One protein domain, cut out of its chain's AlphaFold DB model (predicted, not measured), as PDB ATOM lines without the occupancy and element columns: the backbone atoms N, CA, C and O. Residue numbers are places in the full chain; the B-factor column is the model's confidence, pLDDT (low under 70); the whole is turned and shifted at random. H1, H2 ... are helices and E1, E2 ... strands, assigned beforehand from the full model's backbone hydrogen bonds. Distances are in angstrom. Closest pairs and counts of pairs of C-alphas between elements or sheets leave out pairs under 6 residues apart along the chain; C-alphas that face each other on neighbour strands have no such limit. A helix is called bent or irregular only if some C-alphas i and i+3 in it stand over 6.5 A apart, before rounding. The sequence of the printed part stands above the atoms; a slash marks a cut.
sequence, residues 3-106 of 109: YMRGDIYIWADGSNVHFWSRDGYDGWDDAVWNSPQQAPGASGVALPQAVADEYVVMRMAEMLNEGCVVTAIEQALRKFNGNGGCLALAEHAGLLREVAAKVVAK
ATOM      1  N   TYR A   3     224.264 209.437 140.333       81.94
ATOM      2  CA  TYR A   3     223.192 209.897 141.216       81.94
ATOM      3  C   TYR A   3     221.822 209.483 140.689       81.94
ATOM      4  O   TYR A   3     221.007 208.961 141.440       81.94
ATOM      5  N   MET A   4     221.595 209.643 139.384       83.44
ATOM      6  CA  MET A   4     220.341 209.279 138.725       83.44
ATOM      7  C   MET A   4     220.643 208.505 137.445       83.44
ATOM      8  O   MET A   4     221.591 208.822 136.723       83.44
ATOM      9  N   ARG A   5     219.853 207.466 137.185       76.88
ATOM     10  CA  ARG A   5     219.874 206.687 135.943       76.88
ATOM     11  C   ARG A   5     218.429 206.496 135.493       76.88
ATOM     12  O   ARG A   5     217.616 206.018 136.281       76.88
ATOM     13  N   GLY A   6     218.117 206.887 134.264       79.62
ATOM     14  CA  GLY A   6     216.757 206.930 133.718       79.62
ATOM     15  C   GLY A   6     216.759 207.632 132.364       79.62
ATOM     16  O   GLY A   6     217.728 207.506 131.626       79.62
ATOM     17  N   ASP A   7     215.728 208.398 132.035       80.06
ATOM     18  CA  ASP A   7     215.774 209.235 130.824       80.06
ATOM     19  C   ASP A   7     216.767 210.395 130.991       80.06
ATOM     20  O   ASP A   7     217.461 210.749 130.044       80.06
ATOM     21  N   ILE A   8     216.941 210.863 132.233       84.31
ATOM     22  CA  ILE A   8     218.029 211.750 132.648       84.31
ATOM     23  C   ILE A   8     219.077 210.954 133.436       84.31
ATOM     24  O   ILE A   8     218.778 210.292 134.436       84.31
ATOM     25  N   TYR A   9     220.325 211.029 132.986       86.81
ATOM     26  CA  TYR A   9     221.496 210.445 133.626       86.81
ATOM     27  C   TYR A   9     222.330 211.534 134.293       86.81
ATOM     28  O   TYR A   9     222.761 212.478 133.637       86.81
ATOM     29  N   ILE A  10     222.590 211.366 135.593       90.44
ATOM     30  CA  ILE A  10     223.433 212.281 136.368       90.44
ATOM     31  C   ILE A  10     224.544 211.494 137.047       90.44
ATOM     32  O   ILE A  10     224.271 210.551 137.799       90.44
ATOM     33  N   TRP A  11     225.801 211.858 136.808       91.56
ATOM     34  CA  TRP A  11     226.948 211.215 137.453       91.56
ATOM     35  C   TRP A  11     228.121 212.170 137.656       91.56
ATOM     36  O   TRP A  11     228.331 213.081 136.865       91.56
ATOM     37  N   ALA A  12     228.907 211.912 138.702       91.44
ATOM     38  CA  ALA A  12     230.205 212.549 138.899       91.44
ATOM     39  C   ALA A  12     231.339 211.641 138.404       91.44
ATOM     40  O   ALA A  12     231.308 210.421 138.641       91.44
ATOM     41  N   ASP A  13     232.343 212.240 137.762       92.88
ATOM     42  CA  ASP A  13     233.595 211.590 137.335       92.88
ATOM     43  C   ASP A  13     234.819 211.967 138.196       92.88
ATOM     44  O   ASP A  13     235.912 211.454 137.967       92.88
ATOM     45  N   GLY A  14     234.625 212.815 139.212       90.44
ATOM     46  CA  GLY A  14     235.671 213.309 140.115       90.44
ATOM     47  C   GLY A  14     236.212 214.696 139.757       90.44
ATOM     48  O   GLY A  14     236.968 215.268 140.535       90.44
ATOM     49  N   SER A  15     235.832 215.257 138.609       94.81
ATOM     50  CA  SER A  15     236.102 216.656 138.243       94.81
ATOM     51  C   SER A  15     234.827 217.402 137.866       94.81
ATOM     52  O   SER A  15     234.683 218.580 138.191       94.81
ATOM     53  N   ASN A  16     233.888 216.712 137.221       95.56
ATOM     54  CA  ASN A  16     232.631 217.265 136.752       95.56
ATOM     55  C   ASN A  16     231.431 216.431 137.207       95.56
ATOM     56  O   ASN A  16     231.527 215.216 137.413       95.56
ATOM     57  N   VAL A  17     230.281 217.097 137.290       94.75
ATOM     58  CA  VAL A  17     228.956 216.476 137.319       94.75
ATOM     59  C   VAL A  17     228.349 216.601 135.927       94.75
ATOM     60  O   VAL A  17     228.238 217.696 135.377       94.75
ATOM     61  N   HIS A  18     227.967 215.466 135.357       92.50
ATOM     62  CA  HIS A  18     227.381 215.354 134.027       92.50
ATOM     63  C   HIS A  18     225.870 215.202 134.136       92.50
ATOM     64  O   HIS A  18     225.409 214.407 134.952       92.50
ATOM     65  N   PHE A  19     225.126 215.915 133.294       90.56
ATOM     66  CA  PHE A  19     223.670 215.840 133.144       90.56
ATOM     67  C   PHE A  19     223.357 215.521 131.689       90.56
ATOM     68  O   PHE A  19     223.712 216.307 130.816       90.56
ATOM     69  N   TRP A  20     222.774 214.358 131.418       87.81
ATOM     70  CA  TRP A  20     222.537 213.890 130.052       87.81
ATOM     71  C   TRP A  20     221.112 213.393 129.885       87.81
ATOM     72  O   TRP A  20     220.616 212.672 130.752       87.81
ATOM     73  N   SER A  21     220.496 213.711 128.750       85.19
ATOM     74  CA  SER A  21     219.258 213.081 128.309       85.19
ATOM     75  C   SER A  21     219.556 211.946 127.331       85.19
ATOM     76  O   SER A  21     220.320 212.101 126.375       85.19
ATOM     77  N   ARG A  22     218.963 210.774 127.578       78.69
ATOM     78  CA  ARG A  22     219.181 209.565 126.770       78.69
ATOM     79  C   ARG A  22     218.747 209.752 125.316       78.69
ATOM     80  O   ARG A  22     219.419 209.241 124.423       78.69
ATOM     81  N   ASP A  23     217.609 210.394 125.096       76.94
ATOM     82  CA  ASP A  23     216.997 210.575 123.776       76.94
ATOM     83  C   ASP A  23     217.377 211.911 123.122       76.94
ATOM     84  O   ASP A  23     217.010 212.159 121.974       76.94
ATOM     85  N   GLY A  24     218.155 212.739 123.826       73.88
ATOM     86  CA  GLY A  24     218.522 214.073 123.362       73.88
ATOM     87  C   GLY A  24     217.508 215.157 123.683       73.88
ATOM     88  O   GLY A  24     217.697 216.302 123.277       73.88
ATOM     89  N   TYR A  25     216.429 214.816 124.384       76.75
ATOM     90  CA  TYR A  25     215.435 215.777 124.820       76.75
ATOM     91  C   TYR A  25     215.679 216.144 126.284       76.75
ATOM     92  O   TYR A  25     215.269 215.447 127.210       76.75
ATOM     93  N   ASP A  26     216.403 217.237 126.492       72.56
ATOM     94  CA  ASP A  26     216.686 217.859 127.789       72.56
ATOM     95  C   ASP A  26     215.855 219.137 128.021       72.56
ATOM     96  O   ASP A  26     216.138 219.894 128.948       72.56
ATOM     97  N   GLY A  27     214.817 219.364 127.200       72.88
ATOM     98  CA  GLY A  27     213.988 220.576 127.240       72.88
ATOM     99  C   GLY A  27     214.694 221.812 126.673       72.88
ATOM    100  O   GLY A  27     214.421 222.932 127.095       72.88
ATOM    101  N   TRP A  28     215.646 221.626 125.748       73.06
ATOM    102  CA  TRP A  28     216.389 222.720 125.109       73.06
ATOM    103  C   TRP A  28     215.486 223.768 124.444       73.06
ATOM    104  O   TRP A  28     215.886 224.923 124.307       73.06
ATOM    105  N   ASP A  29     214.278 223.389 124.034       75.31
ATOM    106  CA  ASP A  29     213.286 224.270 123.430       75.31
ATOM    107  C   ASP A  29     212.699 225.281 124.428       75.31
ATOM    108  O   ASP A  29     212.364 226.394 124.020       75.31
ATOM    109  N   ASP A  30     212.698 224.966 125.726       74.25
ATOM    110  CA  ASP A  30     212.301 225.882 126.804       74.25
ATOM    111  C   ASP A  30     213.399 226.907 127.157       74.25
ATOM    112  O   ASP A  30     213.151 227.889 127.868       74.25
ATOM    113  N   ALA A  31     214.633 226.715 126.679       69.69
ATOM    114  CA  ALA A  31     215.716 227.650 126.943       69.69
ATOM    115  C   ALA A  31     215.534 228.939 126.124       69.69
ATOM    116  O   ALA A  31     215.511 228.927 124.896       69.69
ATOM    117  N   VAL A  32     215.534 230.090 126.807       68.94
ATOM    118  CA  VAL A  32     215.453 231.435 126.188       68.94
ATOM    119  C   VAL A  32     216.595 231.701 125.189       68.94
ATOM    120  O   VAL A  32     216.510 232.591 124.346       68.94
ATOM    121  N   TRP A  33     217.665 230.915 125.276       61.19
ATOM    122  CA  TRP A  33     218.880 231.011 124.471       61.19
ATOM    123  C   TRP A  33     218.935 229.967 123.356       61.19
ATOM    124  O   TRP A  33     219.999 229.796 122.756       61.19
ATOM    125  N   ASN A  34     217.850 229.223 123.114       62.97
ATOM    126  CA  ASN A  34     217.865 228.211 122.073       62.97
ATOM    127  C   ASN A  34     218.108 228.872 120.709       62.97
ATOM    128  O   ASN A  34     217.567 229.933 120.384       62.97
ATOM    129  N   SER A  35     218.966 228.243 119.918       59.44
ATOM    130  CA  SER A  35     218.976 228.420 118.478       59.44
ATOM    131  C   SER A  35     218.333 227.184 117.856       59.44
ATOM    132  O   SER A  35     218.510 226.076 118.369       59.44
ATOM    133  N   PRO A  36     217.600 227.326 116.741       59.00
ATOM    134  CA  PRO A  36     217.087 226.173 116.022       59.00
ATOM    135  C   PRO A  36     218.276 225.354 115.496       59.00
ATOM    136  O   PRO A  36     218.906 225.726 114.505       59.00
ATOM    137  N   GLN A  37     218.619 224.252 116.169       63.28
ATOM    138  CA  GLN A  37     219.677 223.341 115.733       63.28
ATOM    139  C   GLN A  37     219.270 221.863 115.771       63.28
ATOM    140  O   GLN A  37     218.248 221.469 116.315       63.28
ATOM    141  N   GLN A  38     220.070 221.093 115.034       56.59
ATOM    142  CA  GLN A  38     219.746 219.884 114.284       56.59
ATOM    143  C   GLN A  38     219.580 218.612 115.125       56.59
ATOM    144  O   GLN A  38     220.393 218.356 115.998       56.59
ATOM    145  N   ALA A  39     218.622 217.789 114.676       56.69
ATOM    146  CA  ALA A  39     218.473 216.335 114.813       56.69
ATOM    147  C   ALA A  39     218.557 215.696 116.225       56.69
ATOM    148  O   ALA A  39     219.449 215.993 117.009       56.69
ATOM    149  N   PRO A  40     217.674 214.726 116.530       57.22
ATOM    150  CA  PRO A  40     217.680 214.031 117.815       57.22
ATOM    151  C   PRO A  40     218.980 213.234 118.005       57.22
ATOM    152  O   PRO A  40     219.308 212.349 117.212       57.22
ATOM    153  N   GLY A  41     219.714 213.549 119.066       64.69
ATOM    154  CA  GLY A  41     220.916 212.854 119.514       64.69
ATOM    155  C   GLY A  41     221.187 213.199 120.975       64.69
ATOM    156  O   GLY A  41     220.746 214.249 121.426       64.69
ATOM    157  N   ALA A  42     221.874 212.321 121.715       64.38
ATOM    158  CA  ALA A  42     222.129 212.518 123.144       64.38
ATOM    159  C   ALA A  42     222.658 213.936 123.428       64.38
ATOM    160  O   ALA A  42     223.671 214.350 122.862       64.38
ATOM    161  N   SER A  43     221.955 214.656 124.298       74.88
ATOM    162  CA  SER A  43     222.271 216.016 124.721       74.88
ATOM    163  C   SER A  43     222.662 216.000 126.190       74.88
ATOM    164  O   SER A  43     222.216 215.151 126.971       74.88
ATOM    165  N   GLY A  44     223.557 216.903 126.568       80.94
ATOM    166  CA  GLY A  44     224.012 216.984 127.938       80.94
ATOM    167  C   GLY A  44     225.079 218.035 128.162       80.94
ATOM    168  O   GLY A  44     225.701 218.555 127.236       80.94
ATOM    169  N   VAL A  45     225.291 218.331 129.435       88.31
ATOM    170  CA  VAL A  45     226.229 219.339 129.922       88.31
ATOM    171  C   VAL A  45     227.045 218.732 131.054       88.31
ATOM    172  O   VAL A  45     226.548 217.935 131.854       88.31
ATOM    173  N   ALA A  46     228.313 219.124 131.126       92.69
ATOM    174  CA  ALA A  46     229.174 218.857 132.264       92.69
ATOM    175  C   ALA A  46     229.476 220.176 132.981       92.69
ATOM    176  O   ALA A  46     229.829 221.168 132.342       92.69
ATOM    177  N   LEU A  47     229.342 220.178 134.304       95.00
ATOM    178  CA  LEU A  47     229.701 221.303 135.163       95.00
ATOM    179  C   LEU A  47     230.857 220.899 136.075       95.00
ATOM    180  O   LEU A  47     230.828 219.776 136.586       95.00
ATOM    181  N   PRO A  48     231.817 221.798 136.362       97.00
ATOM    182  CA  PRO A  48     232.799 221.559 137.410       97.00
ATOM    183  C   PRO A  48     232.100 221.190 138.718       97.00
ATOM    184  O   PRO A  48     231.132 221.842 139.113       97.00
ATOM    185  N   GLN A  49     232.592 220.158 139.402       94.50
ATOM    186  CA  GLN A  49     231.910 219.609 140.574       94.50
ATOM    187  C   GLN A  49     231.716 220.659 141.677       94.50
ATOM    188  O   GLN A  49     230.633 220.746 142.239       94.50
ATOM    189  N   ALA A  50     232.714 221.517 141.908       96.12
ATOM    190  CA  ALA A  50     232.611 222.606 142.881       96.12
ATOM    191  C   ALA A  50     231.419 223.540 142.597       96.12
ATOM    192  O   ALA A  50     230.658 223.867 143.502       96.12
ATOM    193  N   VAL A  51     231.205 223.896 141.327       96.56
ATOM    194  CA  VAL A  51     230.085 224.754 140.907       96.56
ATOM    195  C   VAL A  51     228.747 224.034 141.093       96.56
ATOM    196  O   VAL A  51     227.770 224.634 141.536       96.56
ATOM    197  N   ALA A  52     228.691 222.738 140.776       94.56
ATOM    198  CA  ALA A  52     227.485 221.938 140.971       94.56
ATOM    199  C   ALA A  52     227.121 221.802 142.462       94.56
ATOM    200  O   ALA A  52     225.949 221.938 142.814       94.56
ATOM    201  N   ASP A  53     228.107 221.586 143.334       93.75
ATOM    202  CA  ASP A  53     227.906 221.466 144.781       93.75
ATOM    203  C   ASP A  53     227.394 222.788 145.386       93.75
ATOM    204  O   ASP A  53     226.423 222.788 146.148       93.75
ATOM    205  N   GLU A  54     227.975 223.927 144.988       97.25
ATOM    206  CA  GLU A  54     227.498 225.264 145.369       97.25
ATOM    207  C   GLU A  54     226.035 225.483 144.953       97.25
ATOM    208  O   GLU A  54     225.205 225.910 145.763       97.25
ATOM    209  N   TYR A  55     225.690 225.128 143.712       95.94
ATOM    210  CA  TYR A  55     224.318 225.221 143.214       95.94
ATOM    211  C   TYR A  55     223.344 224.336 144.004       95.94
ATOM    212  O   TYR A  55     222.257 224.794 144.359       95.94
ATOM    213  N   VAL A  56     223.718 223.093 144.328       93.81
ATOM    214  CA  VAL A  56     222.869 222.178 145.111       93.81
ATOM    215  C   VAL A  56     222.550 222.759 146.489       93.81
ATOM    216  O   VAL A  56     221.399 222.683 146.926       93.81
ATOM    217  N   VAL A  57     223.527 223.380 147.159       95.06
ATOM    218  CA  VAL A  57     223.313 224.026 148.465       95.06
ATOM    219  C   VAL A  57     222.370 225.223 148.342       95.06
ATOM    220  O   VAL A  57     221.423 225.331 149.126       95.06
ATOM    221  N   MET A  58     222.573 226.087 147.340       97.12
ATOM    222  CA  MET A  58     221.678 227.225 147.088       97.12
ATOM    223  C   MET A  58     220.248 226.758 146.795       97.12
ATOM    224  O   MET A  58     219.303 227.215 147.440       97.12
ATOM    225  N   ARG A  59     220.082 225.772 145.904       96.06
ATOM    226  CA  ARG A  59     218.765 225.222 145.565       96.06
ATOM    227  C   ARG A  59     218.102 224.542 146.763       96.06
ATOM    228  O   ARG A  59     216.890 224.644 146.936       96.06
ATOM    229  N   MET A  60     218.865 223.870 147.625       93.56
ATOM    230  CA  MET A  60     218.331 223.301 148.863       93.56
ATOM    231  C   MET A  60     217.819 224.385 149.819       93.56
ATOM    232  O   MET A  60     216.756 224.200 150.415       93.56
ATOM    233  N   ALA A  61     218.527 225.509 149.951       93.06
ATOM    234  CA  ALA A  61     218.086 226.638 150.771       93.06
ATOM    235  C   ALA A  61     216.767 227.243 150.260       93.06
ATOM    236  O   ALA A  61     215.862 227.512 151.053       93.06
ATOM    237  N   GLU A  62     216.608 227.377 148.942       94.50
ATOM    238  CA  GLU A  62     215.338 227.782 148.334       94.50
ATOM    239  C   GLU A  62     214.218 226.773 148.612       94.50
ATOM    240  O   GLU A  62     213.143 227.165 149.052       94.50
ATOM    241  N   MET A  63     214.465 225.468 148.447       94.38
ATOM    242  CA  MET A  63     213.461 224.433 148.734       94.38
ATOM    243  C   MET A  63     213.059 224.379 150.215       94.38
ATOM    244  O   MET A  63     211.915 224.052 150.541       94.38
ATOM    245  N   LEU A  64     213.988 224.685 151.126       91.75
ATOM    246  CA  LEU A  64     213.695 224.872 152.549       91.75
ATOM    247  C   LEU A  64     212.787 226.089 152.753       91.75
ATOM    248  O   LEU A  64     211.803 226.005 153.483       91.75
ATOM    249  N   ASN A  65     213.073 227.198 152.071       90.00
ATOM    250  CA  ASN A  65     212.245 228.399 152.094       90.00
ATOM    251  C   ASN A  65     210.855 228.175 151.457       90.00
ATOM    252  O   ASN A  65     209.865 228.739 151.911       90.00
ATOM    253  N   GLU A  66     210.743 227.327 150.443       90.50
ATOM    254  CA  GLU A  66     209.471 226.944 149.814       90.50
ATOM    255  C   GLU A  66     208.712 225.865 150.609       90.50
ATOM    256  O   GLU A  66     207.551 225.582 150.320       90.50
ATOM    257  N   GLY A  67     209.352 225.228 151.596       89.62
ATOM    258  CA  GLY A  67     208.777 224.111 152.351       89.62
ATOM    259  C   GLY A  67     208.635 222.812 151.546       89.62
ATOM    260  O   GLY A  67     207.935 221.896 151.976       89.62
ATOM    261  N   CYS A  68     209.289 222.697 150.388       93.81
ATOM    262  CA  CYS A  68     209.127 221.572 149.464       93.81
ATOM    263  C   CYS A  68     210.245 220.512 149.561       93.81
ATOM    264  O   CYS A  68     210.137 219.444 148.954       93.81
ATOM    265  N   VAL A  69     211.291 220.752 150.366       93.06
ATOM    266  CA  VAL A  69     212.471 219.867 150.454       93.06
ATOM    267  C   VAL A  69     212.140 218.437 150.906       93.06
ATOM    268  O   VAL A  69     212.685 217.480 150.362       93.06
ATOM    269  N   VAL A  70     211.211 218.259 151.856       92.19
ATOM    270  CA  VAL A  70     210.813 216.922 152.341       92.19
ATOM    271  C   VAL A  70     210.166 216.129 151.207       92.19
ATOM    272  O   VAL A  70     210.522 214.977 150.966       92.19
ATOM    273  N   THR A  71     209.274 216.771 150.451       93.12
ATOM    274  CA  THR A  71     208.639 216.172 149.273       93.12
ATOM    275  C   THR A  71     209.673 215.789 148.214       93.12
ATOM    276  O   THR A  71     209.575 214.701 147.643       93.12
ATOM    277  N   ALA A  72     210.678 216.636 147.973       92.94
ATOM    278  CA  ALA A  72     211.759 216.348 147.032       92.94
ATOM    279  C   ALA A  72     212.588 215.120 147.461       92.94
ATOM    280  O   ALA A  72     212.840 214.240 146.636       92.94
ATOM    281  N   ILE A  73     212.925 215.002 148.753       91.75
ATOM    282  CA  ILE A  73     213.607 213.823 149.317       91.75
ATOM    283  C   ILE A  73     212.777 212.553 149.077       91.75
ATOM    284  O   ILE A  73     213.299 211.572 148.548       91.75
ATOM    285  N   GLU A  74     211.474 212.567 149.383       92.06
ATOM    286  CA  GLU A  74     210.602 211.399 149.162       92.06
ATOM    287  C   GLU A  74     210.493 211.001 147.692       92.06
ATOM    288  O   GLU A  74     210.374 209.822 147.357       92.06
ATOM    289  N   GLN A  75     210.455 211.976 146.785       90.56
ATOM    290  CA  GLN A  75     210.407 211.697 145.354       90.56
ATOM    291  C   GLN A  75     211.725 211.099 144.861       90.56
ATOM    292  O   GLN A  75     211.689 210.114 144.124       90.56
ATOM    293  N   ALA A  76     212.864 211.648 145.291       89.50
ATOM    294  CA  ALA A  76     214.180 211.137 144.928       89.50
ATOM    295  C   ALA A  76     214.382 209.699 145.428       89.50
ATOM    296  O   ALA A  76     214.773 208.832 144.650       89.50
ATOM    297  N   LEU A  77     214.020 209.413 146.683       90.06
ATOM    298  CA  LEU A  77     214.081 208.059 147.238       90.06
ATOM    299  C   LEU A  77     213.147 207.102 146.491       90.06
ATOM    300  O   LEU A  77     213.565 206.023 146.092       90.06
ATOM    301  N   ARG A  78     211.897 207.481 146.216       90.00
ATOM    302  CA  ARG A  78     210.979 206.590 145.483       90.00
ATOM    303  C   ARG A  78     211.440 206.285 144.058       90.00
ATOM    304  O   ARG A  78     211.247 205.164 143.602       90.00
ATOM    305  N   LYS A  79     212.005 207.270 143.354       84.88
ATOM    306  CA  LYS A  79     212.379 207.137 141.936       84.88
ATOM    307  C   LYS A  79     213.755 206.512 141.726       84.88
ATOM    308  O   LYS A  79     213.951 205.816 140.737       84.88
ATOM    309  N   PHE A  80     214.706 206.780 142.617       83.12
ATOM    310  CA  PHE A  80     216.121 206.511 142.363       83.12
ATOM    311  C   PHE A  80     216.806 205.685 143.454       83.12
ATOM    312  O   PHE A  80     218.019 205.479 143.375       83.12
ATOM    313  N   ASN A  81     216.071 205.188 144.457       74.81
ATOM    314  CA  ASN A  81     216.639 204.269 145.440       74.81
ATOM    315  C   ASN A  81     217.274 203.050 144.743       74.81
ATOM    316  O   ASN A  81     216.703 202.482 143.816       74.81
ATOM    317  N   GLY A  82     218.484 202.687 145.174       67.81
ATOM    318  CA  GLY A  82     219.331 201.686 144.516       67.81
ATOM    319  C   GLY A  82     220.356 202.248 143.519       67.81
ATOM    320  O   GLY A  82     221.285 201.530 143.152       67.81
ATOM    321  N   ASN A  83     220.272 203.526 143.124       76.12
ATOM    322  CA  ASN A  83     221.380 204.208 142.445       76.12
ATOM    323  C   ASN A  83     222.463 204.606 143.457       76.12
ATOM    324  O   ASN A  83     222.147 205.080 144.547       76.12
ATOM    325  N   GLY A  84     223.741 204.464 143.085       70.50
ATOM    326  CA  GLY A  84     224.873 204.684 143.996       70.50
ATOM    327  C   GLY A  84     224.859 206.049 144.695       70.50
ATOM    328  O   GLY A  84     225.060 206.117 145.901       70.50
ATOM    329  N   GLY A  85     224.536 207.127 143.976       68.25
ATOM    330  CA  GLY A  85     224.442 208.466 144.569       68.25
ATOM    331  C   GLY A  85     223.168 208.719 145.387       68.25
ATOM    332  O   GLY A  85     223.139 209.660 146.172       68.25
ATOM    333  N   CYS A  86     222.139 207.872 145.274       78.75
ATOM    334  CA  CYS A  86     220.957 207.918 146.141       78.75
ATOM    335  C   CYS A  86     221.102 207.075 147.415       78.75
ATOM    336  O   CYS A  86     220.256 207.200 148.299       78.75
ATOM    337  N   LEU A  87     222.160 206.266 147.553       84.94
ATOM    338  CA  LEU A  87     222.429 205.516 148.786       84.94
ATOM    339  C   LEU A  87     222.741 206.455 149.952       84.94
ATOM    340  O   LEU A  87     222.096 206.357 150.988       84.94
ATOM    341  N   ALA A  88     223.631 207.430 149.748       86.62
ATOM    342  CA  ALA A  88     223.933 208.439 150.765       86.62
ATOM    343  C   ALA A  88     222.679 209.239 151.166       86.62
ATOM    344  O   ALA A  88     222.454 209.521 152.342       86.62
ATOM    345  N   LEU A  89     221.805 209.557 150.198       88.88
ATOM    346  CA  LEU A  89     220.517 210.182 150.501       88.88
ATOM    347  C   LEU A  89     219.638 209.262 151.360       88.88
ATOM    348  O   LEU A  89     219.040 209.740 152.318       88.88
ATOM    349  N   ALA A  90     219.555 207.968 151.047       89.25
ATOM    350  CA  ALA A  90     218.769 207.003 151.815       89.25
ATOM    351  C   ALA A  90     219.290 206.836 153.251       89.25
ATOM    352  O   ALA A  90     218.491 206.832 154.187       89.25
ATOM    353  N   GLU A  91     220.611 206.772 153.430       91.50
ATOM    354  CA  GLU A  91     221.277 206.675 154.736       91.50
ATOM    355  C   GLU A  91     220.984 207.888 155.627       91.50
ATOM    356  O   GLU A  91     220.776 207.750 156.834       91.50
ATOM    357  N   HIS A  92     220.912 209.082 155.034       91.69
ATOM    358  CA  HIS A  92     220.732 210.332 155.772       91.69
ATOM    359  C   HIS A  92     219.304 210.897 155.727       91.69
ATOM    360  O   HIS A  92     219.027 211.913 156.371       91.69
ATOM    361  N   ALA A  93     218.369 210.243 155.031       91.44
ATOM    362  CA  ALA A  93     217.018 210.752 154.792       91.44
ATOM    363  C   ALA A  93     216.269 211.117 156.080       91.44
ATOM    364  O   ALA A  93     215.610 212.152 156.139       91.44
ATOM    365  N   GLY A  94     216.371 210.284 157.123       91.06
ATOM    366  CA  GLY A  94     215.718 210.535 158.412       91.06
ATOM    367  C   GLY A  94     216.171 211.848 159.055       91.06
ATOM    368  O   GLY A  94     215.337 212.688 159.389       91.06
ATOM    369  N   LEU A  95     217.488 212.051 159.141       93.31
ATOM    370  CA  LEU A  95     218.081 213.271 159.689       93.31
ATOM    371  C   LEU A  95     217.720 214.499 158.844       93.31
ATOM    372  O   LEU A  95     217.322 215.530 159.384       93.31
ATOM    373  N   LEU A  96     217.813 214.382 157.517       91.44
ATOM    374  CA  LEU A  96     217.502 215.479 156.598       91.44
ATOM    375  C   LEU A  96     216.041 215.931 156.715       91.44
ATOM    376  O   LEU A  96     215.777 217.132 156.725       91.44
ATOM    377  N   ARG A  97     215.096 214.993 156.866       91.56
ATOM    378  CA  ARG A  97     213.676 215.306 157.101       91.56
ATOM    379  C   ARG A  97     213.468 216.058 158.412       91.56
ATOM    380  O   ARG A  97     212.745 217.049 158.432       91.56
ATOM    381  N   GLU A  98     214.092 215.596 159.494       91.12
ATOM    382  CA  GLU A  98     213.950 216.216 160.813       91.12
ATOM    383  C   GLU A  98     214.480 217.656 160.812       91.12
ATOM    384  O   GLU A  98     213.806 218.574 161.284       91.12
ATOM    385  N   VAL A  99     215.670 217.864 160.244       90.00
ATOM    386  CA  VAL A  99     216.275 219.195 160.124       90.00
ATOM    387  C   VAL A  99     215.411 220.098 159.247       90.00
ATOM    388  O   VAL A  99     215.101 221.219 159.650       90.00
ATOM    389  N   ALA A 100     214.955 219.604 158.093       89.56
ATOM    390  CA  ALA A 100     214.081 220.356 157.203       89.56
ATOM    391  C   ALA A 100     212.782 220.804 157.887       89.56
ATOM    392  O   ALA A 100     212.414 221.974 157.797       89.56
ATOM    393  N   ALA A 101     212.114 219.906 158.618       86.31
ATOM    394  CA  ALA A 101     210.876 220.223 159.326       86.31
ATOM    395  C   ALA A 101     211.074 221.333 160.374       86.31
ATOM    396  O   ALA A 101     210.238 222.230 160.484       86.31
ATOM    397  N   LYS A 102     212.199 221.318 161.103       88.00
ATOM    398  CA  LYS A 102     212.537 222.363 162.086       88.00
ATOM    399  C   LYS A 102     212.788 223.722 161.433       88.00
ATOM    400  O   LYS A 102     212.373 224.737 161.982       88.00
ATOM    401  N   VAL A 103     213.454 223.745 160.278       85.38
ATOM    402  CA  VAL A 103     213.740 224.989 159.544       85.38
ATOM    403  C   VAL A 103     212.457 225.603 158.986       85.38
ATOM    404  O   VAL A 103     212.251 226.802 159.141       85.38
ATOM    405  N   VAL A 104     211.568 224.791 158.405       81.88
ATOM    406  CA  VAL A 104     210.280 225.260 157.857       81.88
ATOM    407  C   VAL A 104     209.346 225.777 158.955       81.88
ATOM    408  O   VAL A 104     208.622 226.744 158.740       81.88
ATOM    409  N   ALA A 105     209.363 225.157 160.139       75.19
ATOM    410  CA  ALA A 105     208.525 225.557 161.268       75.19
ATOM    411  C   ALA A 105     209.008 226.829 161.990       75.19
ATOM    412  O   ALA A 105     208.271 227.375 162.813       75.19
ATOM    413  N   LYS A 106     210.239 227.294 161.731       74.06
ATOM    414  CA  LYS A 106     210.776 228.487 162.385       74.06
ATOM    415  C   LYS A 106     210.045 229.736 161.853       74.06
ATOM    416  O   LYS A 106     210.043 229.942 160.638       74.06
TER     417      LYS A 106
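AT A GLANCE: This is residues 3 to 106 of the 109 residues of an uncharacterized protein of Deltaproteobacteria bacterium (UniProt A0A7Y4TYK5). A small sheet of three strands, E1 E2 E3, lies beside a group of helices: H1 runs away from the sheet to meet the second arm of the bent helix H3, and H2 packs on both arms of H3. The long link between E2 and E3 loops out at the sheet end, where its residues 29 to 35 stick out. The printed part has 104 residues, with three named strands, then three named helices; the class is mixed. The sheet, order E1 - E2 - E3, is a meander, each strand the antiparallel neighbour of the one before. The whole is only just loose, close to compact, with a radius of gyration of the C-alphas of 15.9 A and spans of 49 by 30 by 25 A.

HOW THE PARTS SIT: E1, residues 8 to 12, and E2, residues 16 to 21, form a hairpin; N 9 and O 20, 2.8 A apart, are within hydrogen-bond range. E2 and E3, residues 43 to 48, form another, with N 17 and O 47 at 2.8 A. H1, residues 49 to 66, only grazes the sheet, with its residues 49 to 53; the closest C-alphas of H1 and E2 are those of Gln 49 and Asn 16, 4.5 A. H2, residues 69 to 80, is close to H1 but not clearly touching, closest C-alphas Met 63 and Val 69, 5.0 A. H3, residues 84 to 105, was assigned as one helix by its hydrogen bonds but is bent, with C-alphas 91 and 94 7.7 A apart; arms H3a, to 91, and H3b, from 94, stand at a steep tilt of 68 degrees, only just short of about perpendicular. H2 touches H3a at Phe 80 and Cys 86, closest C-alphas 6.3 A. Its residues 69 to 73 alone touch H3b, opposite ways at a shallow tilt of 28 degrees, closest C-alphas Val 70 and Arg 97, 5.8 A. H1 touches H3b with residues 64 to 65 alone, closest C-alphas Leu 64 and Val 104, 6.3 A. Every O i to N i+4 pair is within hydrogen-bond range in H1, H2 and H3b, but 2 of 4 in H3a.

IN THESE COORDINATES: E1 begins at C-alpha 8, (218.029, 211.750, 132.648). H1 is 25.4 A long, H3b 16.9 A, E3 17.4 A. H3b ends at C-alpha 105, (208.525, 225.557, 161.268).

THE WHOLE: The C-alphas farthest apart, of Ala 39 and Lys 106, are 49.7 A apart. The printed part has no cut; the link E2 to E3 is long. Residues 31 to 42, 82 and 85 have pLDDT under 70.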